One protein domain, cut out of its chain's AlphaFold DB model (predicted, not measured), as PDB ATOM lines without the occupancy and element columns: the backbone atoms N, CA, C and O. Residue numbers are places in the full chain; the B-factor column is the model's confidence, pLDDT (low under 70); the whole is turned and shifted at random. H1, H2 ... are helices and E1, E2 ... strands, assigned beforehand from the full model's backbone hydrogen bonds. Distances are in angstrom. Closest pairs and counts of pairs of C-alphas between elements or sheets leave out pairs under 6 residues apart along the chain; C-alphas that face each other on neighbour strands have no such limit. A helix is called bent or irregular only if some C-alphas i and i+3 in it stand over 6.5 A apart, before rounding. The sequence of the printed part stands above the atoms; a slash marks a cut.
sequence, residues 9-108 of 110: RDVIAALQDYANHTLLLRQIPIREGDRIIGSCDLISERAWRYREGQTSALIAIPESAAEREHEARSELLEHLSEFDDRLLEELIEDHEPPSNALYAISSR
ATOM      1  N   ARG A   9     -32.885 -35.502  -6.986       83.62
ATOM      2  CA  ARG A   9     -33.289 -36.888  -7.270       83.62
ATOM      3  C   ARG A   9     -32.283 -37.921  -6.751       83.62
ATOM      4  O   ARG A   9     -32.695 -38.917  -6.179       83.62
ATOM      5  N   ASP A  10     -30.984 -37.642  -6.863       88.19
ATOM      6  CA  ASP A  10     -29.935 -38.558  -6.399       88.19
ATOM      7  C   ASP A  10     -29.941 -38.644  -4.866       88.19
ATOM      8  O   ASP A  10     -29.719 -39.705  -4.291       88.19
ATOM      9  N   VAL A  11     -30.238 -37.523  -4.199       89.06
ATOM     10  CA  VAL A  11     -30.381 -37.474  -2.738       89.06
ATOM     11  C   VAL A  11     -31.603 -38.268  -2.289       89.06
ATOM     12  O   VAL A  11     -31.491 -39.049  -1.350       89.06
ATOM     13  N   ILE A  12     -32.750 -38.101  -2.954       89.81
ATOM     14  CA  ILE A  12     -33.961 -38.874  -2.645       89.81
ATOM     15  C   ILE A  12     -33.717 -40.368  -2.857       89.81
ATOM     16  O   ILE A  12     -33.976 -41.145  -1.944       89.81
ATOM     17  N   ALA A  13     -33.130 -40.756  -3.991       89.25
ATOM     18  CA  ALA A  13     -32.795 -42.150  -4.274       89.25
ATOM     19  C   ALA A  13     -31.859 -42.748  -3.210       89.25
ATOM     20  O   ALA A  13     -32.097 -43.849  -2.732       89.25
ATOM     21  N   ALA A  14     -30.835 -42.006  -2.774       91.56
ATOM     22  CA  ALA A  14     -29.926 -42.465  -1.723       91.56
ATOM     23  C   ALA A  14     -30.593 -42.571  -0.340       91.56
ATOM     24  O   ALA A  14     -30.207 -43.411   0.472       91.56
ATOM     25  N   LEU A  15     -31.569 -41.709  -0.041       92.75
ATOM     26  CA  LEU A  15     -32.320 -41.753   1.216       92.75
ATOM     27  C   LEU A  15     -33.396 -42.844   1.220       92.75
ATOM     28  O   LEU A  15     -33.742 -43.333   2.295       92.75
ATOM     29  N   GLN A  16     -33.899 -43.237   0.048       92.75
ATOM     30  CA  GLN A  16     -34.955 -44.237  -0.098       92.75
ATOM     31  C   GLN A  16     -34.589 -45.575   0.555       92.75
ATOM     32  O   GLN A  16     -35.442 -46.175   1.204       92.75
ATOM     33  N   ASP A  17     -33.318 -45.991   0.468       93.19
ATOM     34  CA  ASP A  17     -32.788 -47.221   1.085       93.19
ATOM     35  C   ASP A  17     -32.946 -47.263   2.616       93.19
ATOM     36  O   ASP A  17     -32.872 -48.326   3.234       93.19
ATOM     37  N   TYR A  18     -33.153 -46.103   3.239       95.00
ATOM     38  CA  TYR A  18     -33.289 -45.939   4.686       95.00
ATOM     39  C   TYR A  18     -34.708 -45.537   5.109       95.00
ATOM     40  O   TYR A  18     -34.953 -45.315   6.298       95.00
ATOM     41  N   ALA A  19     -35.642 -45.434   4.164       91.88
ATOM     42  CA  ALA A  19     -37.026 -45.074   4.420       91.88
ATOM     43  C   ALA A  19     -37.937 -46.305   4.316       91.88
ATOM     44  O   ALA A  19     -37.879 -47.068   3.358       91.88
ATOM     45  N   ASN A  20     -38.835 -46.471   5.291       89.56
ATOM     46  CA  ASN A  20     -39.858 -47.529   5.269       89.56
ATOM     47  C   ASN A  20     -41.056 -47.195   4.358       89.56
ATOM     48  O   ASN A  20     -42.021 -47.952   4.312       89.56
ATOM     49  N   HIS A  21     -41.026 -46.042   3.695       85.94
ATOM     50  CA  HIS A  21     -42.050 -45.557   2.776       85.94
ATOM     51  C   HIS A  21     -41.373 -44.896   1.575       85.94
ATOM     52  O   HIS A  21     -40.231 -44.435   1.677       85.94
ATOM     53  N   THR A  22     -42.074 -44.841   0.446       88.31
ATOM     54  CA  THR A  22     -41.595 -44.159  -0.759       88.31
ATOM     55  C   THR A  22     -41.417 -42.667  -0.483       88.31
ATOM     56  O   THR A  22     -42.304 -41.998   0.047       88.31
ATOM     57  N   LEU A  23     -40.248 -42.141  -0.827       90.31
ATOM     58  CA  LEU A  23     -39.908 -40.733  -0.781       90.31
ATOM     59  C   LEU A  23     -40.084 -40.154  -2.176       90.31
ATOM     60  O   LEU A  23     -39.448 -40.597  -3.128       90.31
ATOM     61  N   LEU A  24     -40.900 -39.114  -2.277       89.62
ATOM     62  CA  LEU A  24     -41.164 -38.443  -3.540       89.62
ATOM     63  C   LEU A  24     -40.760 -36.985  -3.507       89.62
ATOM     64  O   LEU A  24     -40.751 -36.313  -2.470       89.62
ATOM     65  N   LEU A  25     -40.504 -36.462  -4.698       93.12
ATOM     66  CA  LEU A  25     -40.381 -35.033  -4.889       93.12
ATOM     67  C   LEU A  25     -41.767 -34.396  -4.806       93.12
ATOM     68  O   LEU A  25     -42.640 -34.647  -5.622       93.12
ATOM     69  N   ARG A  26     -41.958 -33.504  -3.833       93.94
ATOM     70  CA  ARG A  26     -43.121 -32.601  -3.801       93.94
ATOM     71  C   ARG A  26     -42.908 -31.369  -4.682       93.94
ATOM     72  O   ARG A  26     -43.869 -30.754  -5.151       93.94
ATOM     73  N   GLN A  27     -41.646 -30.985  -4.855       95.38
ATOM     74  CA  GLN A  27     -41.206 -29.822  -5.612       95.38
ATOM     75  C   GLN A  27     -39.876 -30.127  -6.301       95.38
ATOM     76  O   GLN A  27     -39.052 -30.872  -5.765       95.38
ATOM     77  N   ILE A  28     -39.626 -29.480  -7.436       94.94
ATOM     78  CA  ILE A  28     -38.336 -29.536  -8.130       94.94
ATOM     79  C   ILE A  28     -37.635 -28.171  -8.118       94.94
ATOM     80  O   ILE A  28     -38.298 -27.132  -8.117       94.94
ATOM     81  N   PRO A  29     -36.291 -28.124  -8.132       94.75
ATOM     82  CA  PRO A  29     -35.570 -26.864  -8.254       94.75
ATOM     83  C   PRO A  29     -35.642 -26.299  -9.678       94.75
ATOM     84  O   PRO A  29     -35.448 -27.013 -10.667       94.75
ATOM     85  N   ILE A  30     -35.822 -24.982  -9.776       94.38
ATOM     86  CA  ILE A  30     -35.646 -24.217 -11.016       94.38
ATOM     87  C   ILE A  30     -34.220 -23.678 -11.030       94.38
ATOM     88  O   ILE A  30     -33.784 -23.063 -10.052       94.38
ATOM     89  N   ARG A  31     -33.497 -23.909 -12.130       91.19
ATOM     90  CA  ARG A  31     -32.082 -23.553 -12.260       91.19
ATOM     91  C   ARG A  31     -31.821 -22.608 -13.430       91.19
ATOM     92  O   ARG A  31     -32.429 -22.753 -14.487       91.19
ATOM     93  N   GLU A  32     -30.878 -21.695 -13.232       90.06
ATOM     94  CA  GLU A  32     -30.177 -20.955 -14.287       90.06
ATOM     95  C   GLU A  32     -28.691 -21.333 -14.191       90.06
ATOM     96  O   GLU A  32     -28.000 -20.956 -13.243       90.06
ATOM     97  N   GLY A  33     -28.214 -22.152 -15.136       87.56
ATOM     98  CA  GLY A  33     -26.917 -22.824 -15.010       87.56
ATOM     99  C   GLY A  33     -26.891 -23.749 -13.789       87.56
ATOM    100  O   GLY A  33     -27.819 -24.531 -13.574       87.56
ATOM    101  N   ASP A  34     -25.855 -23.623 -12.961       83.94
ATOM    102  CA  ASP A  34     -25.731 -24.396 -11.719       83.94
ATOM    103  C   ASP A  34     -26.565 -23.819 -10.567       83.94
ATOM    104  O   ASP A  34     -26.842 -24.519  -9.586       83.94
ATOM    105  N   ARG A  35     -27.047 -22.577 -10.707       88.44
ATOM    106  CA  ARG A  35     -27.710 -21.854  -9.625       88.44
ATOM    107  C   ARG A  35     -29.179 -22.193  -9.512       88.44
ATOM    108  O   ARG A  35     -29.929 -22.069 -10.478       88.44
ATOM    109  N   ILE A  36     -29.624 -22.539  -8.305       92.12
ATOM    110  CA  ILE A  36     -31.054 -22.633  -7.997       92.12
ATOM    111  C   ILE A  36     -31.615 -21.223  -7.817       92.12
ATOM    112  O   ILE A  36     -31.219 -20.489  -6.915       92.12
ATOM    113  N   ILE A  37     -32.580 -20.868  -8.659       94.31
ATOM    114  CA  ILE A  37     -33.236 -19.553  -8.659       94.31
ATOM    115  C   ILE A  37     -34.699 -19.617  -8.208       94.31
ATOM    116  O   ILE A  37     -35.374 -18.590  -8.134       94.31
ATOM    117  N   GLY A  38     -35.216 -20.814  -7.935       95.62
ATOM    118  CA  GLY A  38     -36.618 -21.014  -7.604       95.62
ATOM    119  C   GLY A  38     -36.993 -22.472  -7.383       95.62
ATOM    120  O   GLY A  38     -36.133 -23.356  -7.338       95.62
ATOM    121  N   SER A  39     -38.292 -22.720  -7.286       96.88
ATOM    122  CA  SER A  39     -38.880 -24.058  -7.210       96.88
ATOM    123  C   SER A  39     -40.158 -24.149  -8.037       96.88
ATOM    124  O   SER A  39     -40.842 -23.147  -8.236       96.88
ATOM    125  N   CYS A  40     -40.475 -25.349  -8.515       97.75
ATOM    126  CA  CYS A  40     -41.771 -25.685  -9.089       97.75
ATOM    127  C   CYS A  40     -42.485 -26.684  -8.183       97.75
ATOM    128  O   CYS A  40     -41.897 -27.687  -7.782       97.75
ATOM    129  N   ASP A  41     -43.727 -26.379  -7.839       97.31
ATOM    130  CA  ASP A  41     -44.601 -27.200  -7.021       97.31
ATOM    131  C   ASP A  41     -45.403 -28.169  -7.896       97.31
ATOM    132  O   ASP A  41     -46.183 -27.710  -8.719       97.31
ATOM    133  N   LEU A  42     -45.235 -29.482  -7.711       97.25
ATOM    134  CA  LEU A  42     -45.762 -30.481  -8.657       97.25
ATOM    135  C   LEU A  42     -47.277 -30.729  -8.543       97.25
ATOM    136  O   LEU A  42     -47.921 -31.044  -9.534       97.25
ATOM    137  N   ILE A  43     -47.875 -30.554  -7.357       97.19
ATOM    138  CA  ILE A  43     -49.336 -30.700  -7.183       97.19
ATOM    139  C   ILE A  43     -50.094 -29.498  -7.754       97.19
ATOM    140  O   ILE A  43     -51.186 -29.646  -8.297       97.19
ATOM    141  N   SER A  44     -49.572 -28.283  -7.551       96.69
ATOM    142  CA  SER A  44     -50.242 -27.065  -8.026       96.69
ATOM    143  C   SER A  44     -49.766 -26.574  -9.384       96.69
ATOM    144  O   SER A  44     -50.352 -25.619  -9.888       96.69
ATOM    145  N   GLU A  45     -48.696 -27.164  -9.920       96.62
ATOM    146  CA  GLU A  45     -48.033 -26.758 -11.165       96.62
ATOM    147  C   GLU A  45     -47.668 -25.266 -11.162       96.62
ATOM    148  O   GLU A  45     -47.824 -24.525 -12.132       96.62
ATOM    149  N   ARG A  46     -47.194 -24.781 -10.005       97.69
ATOM    150  CA  ARG A  46     -46.812 -23.377  -9.802       97.69
ATOM    151  C   ARG A  46     -45.318 -23.241  -9.601       97.69
ATOM    152  O   ARG A  46     -44.741 -23.852  -8.701       97.69
ATOM    153  N   ALA A  47     -44.714 -22.342 -10.371       98.19
ATOM    154  CA  ALA A  47     -43.313 -21.981 -10.242       98.19
ATOM    155  C   ALA A  47     -43.126 -20.687  -9.444       98.19
ATOM    156  O   ALA A  47     -43.825 -19.692  -9.635       98.19
ATOM    157  N   TRP A  48     -42.126 -20.680  -8.572       98.00
ATOM    158  CA  TRP A  48     -41.775 -19.549  -7.723       98.00
ATOM    159  C   TRP A  48     -40.314 -19.176  -7.929       98.00
ATOM    160  O   TRP A  48     -39.426 -20.008  -7.758       98.00
ATOM    161  N   ARG A  49     -40.051 -17.909  -8.254       97.12
ATOM    162  CA  ARG A  49     -38.701 -17.340  -8.321       97.12
ATOM    163  C   ARG A  49     -38.321 -16.757  -6.966       97.12
ATOM    164  O   ARG A  49     -39.044 -15.918  -6.425       97.12
ATOM    165  N   TYR A  50     -37.175 -17.173  -6.442       95.56
ATOM    166  CA  TYR A  50     -36.623 -16.629  -5.207       95.56
ATOM    167  C   TYR A  50     -36.150 -15.190  -5.417       95.56
ATOM    168  O   TYR A  50     -35.587 -14.846  -6.458       95.56
ATOM    169  N   ARG A  51     -36.388 -14.342  -4.415       94.81
ATOM    170  CA  ARG A  51     -35.979 -12.936  -4.400       94.81
ATOM    171  C   ARG A  51     -35.258 -12.661  -3.092       94.81
ATOM    172  O   ARG A  51     -35.801 -12.907  -2.021       94.81
ATOM    173  N   GLU A  52     -34.026 -12.185  -3.178       91.50
ATOM    174  CA  GLU A  52     -33.209 -11.937  -1.993       91.50
ATOM    175  C   GLU A  52     -33.872 -10.900  -1.076       91.50
ATOM    176  O   GLU A  52     -34.305  -9.838  -1.527       91.50
ATOM    177  N   GLY A  53     -34.011 -11.247   0.207       93.25
ATOM    178  CA  GLY A  53     -34.655 -10.398   1.213       93.25
ATOM    179  C   GLY A  53     -36.149 -10.129   0.984       93.25
ATOM    180  O   GLY A  53     -36.706  -9.249   1.637       93.25
ATOM    181  N   GLN A  54     -36.806 -10.838   0.059       95.75
ATOM    182  CA  GLN A  54     -38.201 -10.606  -0.319       95.75
ATOM    183  C   GLN A  54     -38.972 -11.922  -0.450       95.75
ATOM    184  O   GLN A  54     -38.402 -13.007  -0.551       95.75
ATOM    185  N   THR A  55     -40.300 -11.830  -0.478       95.25
ATOM    186  CA  THR A  55     -41.152 -12.975  -0.805       95.25
ATOM    187  C   THR A  55     -40.898 -13.438  -2.236       95.25
ATOM    188  O   THR A  55     -40.761 -12.612  -3.147       95.25
ATOM    189  N   SER A  56     -40.895 -14.752  -2.448       97.19
ATOM    190  CA  SER A  56     -40.818 -15.340  -3.786       97.19
ATOM    191  C   SER A  56     -41.936 -14.817  -4.689       97.19
ATOM    192  O   SER A  56     -43.058 -14.587  -4.240       97.19
ATOM    193  N   ALA A  57     -41.635 -14.637  -5.972       97.88
ATOM    194  CA  ALA A  57     -42.612 -14.213  -6.968       97.88
ATOM    195  C   ALA A  57     -43.130 -15.417  -7.758       97.88
ATOM    196  O   ALA A  57     -42.331 -16.249  -8.188       97.88
ATOM    197  N   LEU A  58     -44.447 -15.487  -7.973       98.25
ATOM    198  CA  LEU A  58     -45.040 -16.457  -8.890       98.25
ATOM    199  C   LEU A  58     -44.556 -16.149 -10.310       98.25
ATOM    200  O   LEU A  58     -44.586 -14.997 -10.746       98.25
ATOM    201  N   ILE A  59     -44.110 -17.178 -11.014       97.88
ATOM    202  CA  ILE A  59     -43.690 -17.110 -12.410       97.88
ATOM    203  C   ILE A  59     -44.342 -18.252 -13.190       97.88
ATOM    204  O   ILE A  59     -44.811 -19.227 -12.604       97.88
ATOM    205  N   ALA A  60     -44.357 -18.145 -14.518       97.50
ATOM    206  CA  ALA A  60     -44.616 -19.309 -15.356       97.50
ATOM    207  C   ALA A  60     -43.505 -20.351 -15.152       97.50
ATOM    208  O   ALA A  60     -42.358 -19.984 -14.871       97.50
ATOM    209  N   ILE A  61     -43.837 -21.635 -15.308       97.31
ATOM    210  CA  ILE A  61     -42.835 -22.703 -15.326       97.31
ATOM    211  C   ILE A  61     -41.894 -22.430 -16.509       97.31
ATOM    212  O   ILE A  61     -42.362 -22.350 -17.646       97.31
ATOM    213  N   PRO A  62     -40.584 -22.231 -16.279       96.25
ATOM    214  CA  PRO A  62     -39.654 -21.986 -17.371       96.25
ATOM    215  C   PRO A  62     -39.533 -23.214 -18.270       96.25
ATOM    216  O   PRO A  62     -39.478 -24.336 -17.771       96.25
ATOM    217  N   GLU A  63     -39.376 -23.002 -19.576       96.00
ATOM    218  CA  GLU A  63     -39.180 -24.080 -20.558       96.00
ATOM    219  C   GLU A  63     -38.015 -25.007 -20.174       96.00
ATOM    220  O   GLU A  63     -38.125 -26.226 -20.253       96.00
ATOM    221  N   SER A  64     -36.935 -24.443 -19.620       93.00
ATOM    222  CA  SER A  64     -35.779 -25.208 -19.140       93.00
ATOM    223  C   SER A  64     -36.102 -26.200 -18.016       93.00
ATOM    224  O   SER A  64     -35.301 -27.100 -17.756       93.00
ATOM    225  N   ALA A  65     -37.225 -26.023 -17.315       94.38
ATOM    226  CA  ALA A  65     -37.698 -26.881 -16.237       94.38
ATOM    227  C   ALA A  65     -38.897 -27.758 -16.630       94.38
ATOM    228  O   ALA A  65     -39.172 -28.689 -15.883       94.38
ATOM    229  N   ALA A  66     -39.557 -27.501 -17.764       95.69
ATOM    230  CA  ALA A  66     -40.815 -28.144 -18.147       95.69
ATOM    231  C   ALA A  66     -40.700 -29.672 -18.256       95.69
ATOM    232  O   ALA A  66     -41.481 -30.391 -17.649       95.69
ATOM    233  N   GLU A  67     -39.679 -30.185 -18.944       95.50
ATOM    234  CA  GLU A  67     -39.492 -31.637 -19.099       95.50
ATOM    235  C   GLU A  67     -39.277 -32.345 -17.749       95.50
ATOM    236  O   GLU A  67     -39.882 -33.374 -17.469       95.50
ATOM    237  N   ARG A  68     -38.457 -31.755 -16.869       93.00
ATOM    238  CA  ARG A  68     -38.196 -32.298 -15.525       93.00
ATOM    239  C   ARG A  68     -39.395 -32.183 -14.595       93.00
ATOM    240  O   ARG A  68     -39.512 -32.974 -13.667       93.00
ATOM    241  N   GLU A  69     -40.194 -31.141 -14.776       96.31
ATOM    242  CA  GLU A  69     -41.443 -30.948 -14.052       96.31
ATOM    243  C   GLU A  69     -42.425 -32.047 -14.442       96.31
ATOM    244  O   GLU A  69     -42.872 -32.764 -13.555       96.31
ATOM    245  N   HIS A  70     -42.623 -32.266 -15.741       96.25
ATOM    246  CA  HIS A  70     -43.496 -33.307 -16.261       96.25
ATOM    247  C   HIS A  70     -43.068 -34.712 -15.807       96.25
ATOM    248  O   HIS A  70     -43.887 -35.451 -15.275       96.25
ATOM    249  N   GLU A  71     -41.778 -35.061 -15.930       95.38
ATOM    250  CA  GLU A  71     -41.223 -36.344 -15.454       95.38
ATOM    251  C   GLU A  71     -41.526 -36.568 -13.962       95.38
ATOM    252  O   GLU A  71     -42.100 -37.587 -13.582       95.38
ATOM    253  N   ALA A  72     -41.184 -35.592 -13.113       95.31
ATOM    254  CA  ALA A  72     -41.372 -35.708 -11.670       95.31
ATOM    255  C   ALA A  72     -42.853 -35.675 -11.262       95.31
ATOM    256  O   ALA A  72     -43.237 -36.274 -10.258       95.31
ATOM    257  N   ARG A  73     -43.691 -34.952 -12.013       96.69
ATOM    258  CA  ARG A  73     -45.132 -34.893 -11.777       96.69
ATOM    259  C   ARG A  73     -45.795 -36.221 -12.113       96.69
ATOM    260  O   ARG A  73     -46.613 -36.676 -11.323       96.69
ATOM    261  N   SER A  74     -45.422 -36.852 -13.223       95.62
ATOM    262  CA  SER A  74     -45.931 -38.176 -13.587       95.62
ATOM    263  C   SER A  74     -45.604 -39.213 -12.510       95.62
ATOM    264  O   SER A  74     -46.505 -39.911 -12.063       95.62
ATOM    265  N   GLU A  75     -44.366 -39.229 -12.004       94.56
ATOM    266  CA  GLU A  75     -43.960 -40.103 -10.888       94.56
ATOM    267  C   GLU A  75     -44.780 -39.835  -9.611       94.56
ATOM    268  O   GLU A  75     -45.247 -40.762  -8.947       94.56
ATOM    269  N   LEU A  76     -45.008 -38.558  -9.277       95.69
ATOM    270  CA  LEU A  76     -45.846 -38.175  -8.140       95.69
ATOM    271  C   LEU A  76     -47.285 -38.679  -8.303       95.69
ATOM    272  O   LEU A  76     -47.853 -39.208  -7.350       95.69
ATOM    273  N   LEU A  77     -47.887 -38.487  -9.476       96.88
ATOM    274  CA  LEU A  77     -49.268 -38.887  -9.742       96.88
ATOM    275  C   LEU A  77     -49.441 -40.401  -9.732       96.88
ATOM    276  O   LEU A  77     -50.390 -40.884  -9.119       96.88
ATOM    277  N   GLU A  78     -48.512 -41.131 -10.349       94.75
ATOM    278  CA  GLU A  78     -48.496 -42.592 -10.348       94.75
ATOM    279  C   GLU A  78     -48.498 -43.122  -8.913       94.75
ATOM    280  O   GLU A  78     -49.380 -43.894  -8.542       94.75
ATOM    281  N   HIS A  79     -47.616 -42.618  -8.053       94.19
ATOM    282  CA  HIS A  79     -47.596 -43.062  -6.664       94.19
ATOM    283  C   HIS A  79     -48.832 -42.632  -5.867       94.19
ATOM    284  O   HIS A  79     -49.358 -43.414  -5.084       94.19
ATOM    285  N   LEU A  80     -49.331 -41.401  -6.045       95.38
ATOM    286  CA  LEU A  80     -50.564 -40.982  -5.369       95.38
ATOM    287  C   LEU A  80     -51.758 -41.858  -5.783       95.38
ATOM    288  O   LEU A  80     -52.650 -42.083  -4.964       95.38
ATOM    289  N   SER A  81     -51.767 -42.363  -7.021       95.81
ATOM    290  CA  SER A  81     -52.830 -43.228  -7.538       95.81
ATOM    291  C   SER A  81     -52.871 -44.606  -6.872       95.81
ATOM    292  O   SER A  81     -53.941 -45.203  -6.788       95.81
ATOM    293  N   GLU A  82     -51.760 -45.070  -6.284       94.25
ATOM    294  CA  GLU A  82     -51.719 -46.304  -5.480       94.25
ATOM    295  C   GLU A  82     -52.622 -46.229  -4.232       94.25
ATOM    296  O   GLU A  82     -52.951 -47.257  -3.639       94.25
ATOM    297  N   PHE A  83     -53.033 -45.020  -3.825       93.38
ATOM    298  CA  PHE A  83     -53.818 -44.766  -2.614       93.38
ATOM    299  C   PHE A  83     -55.219 -44.198  -2.875       93.38
ATOM    300  O   PHE A  83     -55.957 -43.947  -1.916       93.38
ATOM    301  N   ASP A  84     -55.592 -43.955  -4.133       96.50
ATOM    302  CA  ASP A  84     -56.879 -43.359  -4.487       96.50
ATOM    303  C   ASP A  84     -57.363 -43.883  -5.850       96.50
ATOM    304  O   ASP A  84     -56.887 -43.459  -6.903       96.50
ATOM    305  N   ASP A  85     -58.339 -44.797  -5.819       96.25
ATOM    306  CA  ASP A  85     -58.890 -45.453  -7.017       96.25
ATOM    307  C   ASP A  85     -59.440 -44.449  -8.039       96.25
ATOM    308  O   ASP A  85     -59.351 -44.670  -9.245       96.25
ATOM    309  N   ARG A  86     -59.993 -43.324  -7.565       95.94
ATOM    310  CA  ARG A  86     -60.513 -42.281  -8.449       95.94
ATOM    311  C   ARG A  86     -59.366 -41.594  -9.182       95.94
ATOM    312  O   ARG A  86     -59.493 -41.335 -10.370       95.94
ATOM    313  N   LEU A  87     -58.263 -41.279  -8.501       97.25
ATOM    314  CA  LEU A  87     -57.091 -40.720  -9.175       97.25
ATOM    315  C   LEU A  87     -56.550 -41.691 -10.230       97.25
ATOM    316  O   LEU A  87     -56.259 -41.257 -11.339       97.25
ATOM    317  N   LEU A  88     -56.457 -42.985  -9.915       97.50
ATOM    318  CA  LEU A  88     -56.024 -43.999 -10.878       97.50
ATOM    319  C   LEU A  88     -56.911 -44.025 -12.135       97.50
ATOM    320  O   LEU A  88     -56.388 -44.067 -13.246       97.50
ATOM    321  N   GLU A  89     -58.235 -43.966 -11.967       96.69
ATOM    322  CA  GLU A  89     -59.194 -43.906 -13.078       96.69
ATOM    323  C   GLU A  89     -58.974 -42.664 -13.956       96.69
ATOM    324  O   GLU A  89     -58.834 -42.796 -15.170       96.69
ATOM    325  N   GLU A  90     -58.843 -41.478 -13.354       96.50
ATOM    326  CA  GLU A  90     -58.613 -40.225 -14.093       96.50
ATOM    327  C   GLU A  90     -57.307 -40.281 -14.909       96.50
ATOM    328  O   GLU A  90     -57.286 -39.841 -16.056       96.50
ATOM    329  N   LEU A  91     -56.233 -40.874 -14.366       96.06
ATOM    330  CA  LEU A  91     -54.968 -41.034 -15.096       96.06
ATOM    331  C   LEU A  91     -55.087 -42.001 -16.282       96.06
ATOM    332  O   LEU A  91     -54.479 -41.759 -17.320       96.06
ATOM    333  N   ILE A  92     -55.862 -43.083 -16.150       96.69
ATOM    334  CA  ILE A  92     -56.118 -44.034 -17.248       96.69
ATOM    335  C   ILE A  92     -56.957 -43.383 -18.358       96.69
ATOM    336  O   ILE A  92     -56.789 -43.718 -19.531       96.69
ATOM    337  N   GLU A  93     -57.858 -42.470 -17.995       96.88
ATOM    338  CA  GLU A  93     -58.714 -41.723 -18.924       96.88
ATOM    339  C   GLU A  93     -58.050 -40.462 -19.510       96.88
ATOM    340  O   GLU A  93     -58.704 -39.714 -20.239       96.88
ATOM    341  N   ASP A  94     -56.763 -40.222 -19.228       94.44
ATOM    342  CA  ASP A  94     -56.027 -39.008 -19.617       94.44
ATOM    343  C   ASP A  94     -56.710 -37.703 -19.137       94.44
ATOM    344  O   ASP A  94     -56.634 -36.648 -19.781       94.44
ATOM    345  N   HIS A  95     -57.395 -37.754 -17.993       95.38
ATOM    346  CA  HIS A  95     -58.004 -36.594 -17.355       95.38
ATOM    347  C   HIS A  95     -57.056 -35.930 -16.355       95.38
ATOM    348  O   HIS A  95     -56.371 -36.576 -15.564       95.38
ATOM    349  N   GLU A  96     -57.060 -34.595 -16.351       91.94
ATOM    350  CA  GLU A  96     -56.243 -33.803 -15.434       91.94
ATOM    351  C   GLU A  96     -56.869 -33.774 -14.025       91.94
ATOM    352  O   GLU A  96     -57.944 -33.180 -13.844       91.94
ATOM    353  N   PRO A  97     -56.221 -34.355 -12.997       93.94
ATOM    354  CA  PRO A  97     -56.758 -34.344 -11.646       93.94
ATOM    355  C   PRO A  97     -56.703 -32.933 -11.037       93.94
ATOM    356  O   PRO A  97     -55.698 -32.225 -11.139       93.94
ATOM    357  N   PRO A  98     -57.750 -32.500 -10.315       94.00
ATOM    358  CA  PRO A  98     -57.751 -31.175  -9.718       94.00
ATOM    359  C   PRO A  98     -56.789 -31.123  -8.519       94.00
ATOM    360  O   PRO A  98     -56.803 -31.998  -7.649       94.00
ATOM    361  N   SER A  99     -55.985 -30.056  -8.409       95.12
ATOM    362  CA  SER A  99     -54.944 -29.956  -7.369       95.12
ATOM    363  C   SER A  99     -55.478 -30.136  -5.942       95.12
ATOM    364  O   SER A  99     -54.768 -30.650  -5.084       95.12
ATOM    365  N   ASN A 100     -56.719 -29.723  -5.652       95.31
ATOM    366  CA  ASN A 100     -57.324 -29.899  -4.326       95.31
ATOM    367  C   ASN A 100     -57.497 -31.380  -3.940       95.31
ATOM    368  O   ASN A 100     -57.315 -31.714  -2.771       95.31
ATOM    369  N   ALA A 101     -57.813 -32.254  -4.900       94.38
ATOM    370  CA  ALA A 101     -57.894 -33.692  -4.686       94.38
ATOM    371  C   ALA A 101     -56.502 -34.265  -4.400       94.38
ATOM    372  O   ALA A 101     -56.319 -34.947  -3.395       94.38
ATOM    373  N   LEU A 102     -55.498 -33.883  -5.192       95.94
ATOM    374  CA  LEU A 102     -54.106 -34.290  -4.981       95.94
ATOM    375  C   LEU A 102     -53.565 -33.855  -3.607       95.94
ATOM    376  O   LEU A 102     -52.926 -34.641  -2.909       95.94
ATOM    377  N   TYR A 103     -53.867 -32.627  -3.165       95.50
ATOM    378  CA  TYR A 103     -53.540 -32.164  -1.811       95.50
ATOM    379  C   TYR A 103     -54.215 -33.014  -0.729       95.50
ATOM    380  O   TYR A 103     -53.589 -33.331   0.285       95.50
ATOM    381  N   ALA A 104     -55.483 -33.382  -0.932       94.88
ATOM    382  CA  ALA A 104     -56.221 -34.201   0.017       94.88
ATOM    383  C   ALA A 104     -55.620 -35.608   0.132       94.88
ATOM    384  O   ALA A 104     -55.459 -36.082   1.255       94.88
ATOM    385  N   ILE A 105     -55.251 -36.238  -0.990       94.44
ATOM    386  CA  ILE A 105     -54.584 -37.550  -1.008       94.44
ATOM    387  C   ILE A 105     -53.235 -37.443  -0.292       94.44
ATOM    388  O   ILE A 105     -53.011 -38.140   0.693       94.44
ATOM    389  N   SER A 106     -52.386 -36.490  -0.696       91.69
ATOM    390  CA  SER A 106     -51.054 -36.287  -0.110       91.69
ATOM    391  C   SER A 106     -51.091 -36.067   1.410       91.69
ATOM    392  O   SER A 106     -50.218 -36.566   2.115       91.69
ATOM    393  N   SER A 107     -52.110 -35.384   1.943       90.69
ATOM    394  CA  SER A 107     -52.233 -35.142   3.390       90.69
ATOM    395  C   SER A 107     -52.519 -36.391   4.236       90.69
ATOM    396  O   SER A 107     -52.390 -36.333   5.455       90.69
ATOM    397  N   ARG A 108     -52.922 -37.503   3.610       87.62
ATOM    398  CA  ARG A 108     -53.210 -38.781   4.285       87.62
ATOM    399  C   ARG A 108     -51.994 -39.711   4.336       87.62
ATOM    400  O   ARG A 108     -52.055 -40.716   5.033       87.62
TER     401      ARG A 108
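AT A GLANCE: This is residues 9 to 108 of the 110 residues of a protein of Rhizobium sp. SG570 (UniProt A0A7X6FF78). A strongly twisted sheet of four strands has the long helix H2 over one face, along its edge strand E1; short H3 and H4 lie near H2's last residues, away from the sheet. H1 sits off on its own, touching no helix. The 100 printed residues hold four named helices and four strands in the order H1 E1 E2 E3 E4 H2 H3 H4, a mixed class. The sheet E1 E2 E3 E4 is an antiparallel meander, each strand the neighbour of the one before. The whole is only just compact, close to loose, with a radius of gyration of the C-alphas of 14.8 A and spans of 42 by 33 by 23 A.

HOW THE PARTS SIT: H1, residues 9 to 16, is not on the sheet. E1, residues 27 to 32, and E2, residues 35 to 41, form a hairpin, with N 28 and O 40 within hydrogen-bond range at 2.9 A. E2 and E3, residues 46 to 51, form another, with N 48 and O 39 at 2.8 A, as do E3 and E4, residues 54 to 59, with N 49 and O 57 at 2.8 A. H2, residues 63 to 81, is on the sheet at a height of 9.2 A, over E1 and along it at 10 degrees on the local plane; the closest C-alphas are those of Ile 30 and Ala 65, 6.2 A. It is only just not over E2, on which 2 of its C-alphas fall. H2 is irregular, C-alphas 64 and 67 being 7.4 A apart. With residues 78 to 81 alone it touches H3, residues 85 to 92, only at the corner, closest at C-alphas 81 and 88, 4.7 A. H2, with Leu 80 alone, and H4, residues 99 to 106, only just touch, with 3 pairs of C-alphas within 8 A, the closest being Leu 80 and Ile 105 at 6.9 A. Every O i to N i+4 pair is within range in H1, H3 and H4, and 13 of 15 in H2.

IN THESE COORDINATES: H1 begins at C-alpha 9 (-33.289, -36.888, -7.270). From first to last C-alpha E1 measures 16.6 A, E2 17.9 A, E3 16.0 A, E4 14.8 A and H2 26.9 A. H4 ends at C-alpha 106 (-51.054, -36.287, -0.110).

THE WHOLE: The C-alphas farthest apart are those of Gly 53 and Glu 93, 44.3 A. The printed part has no cut, no link is long, and no printed residue is under pLDDT 70.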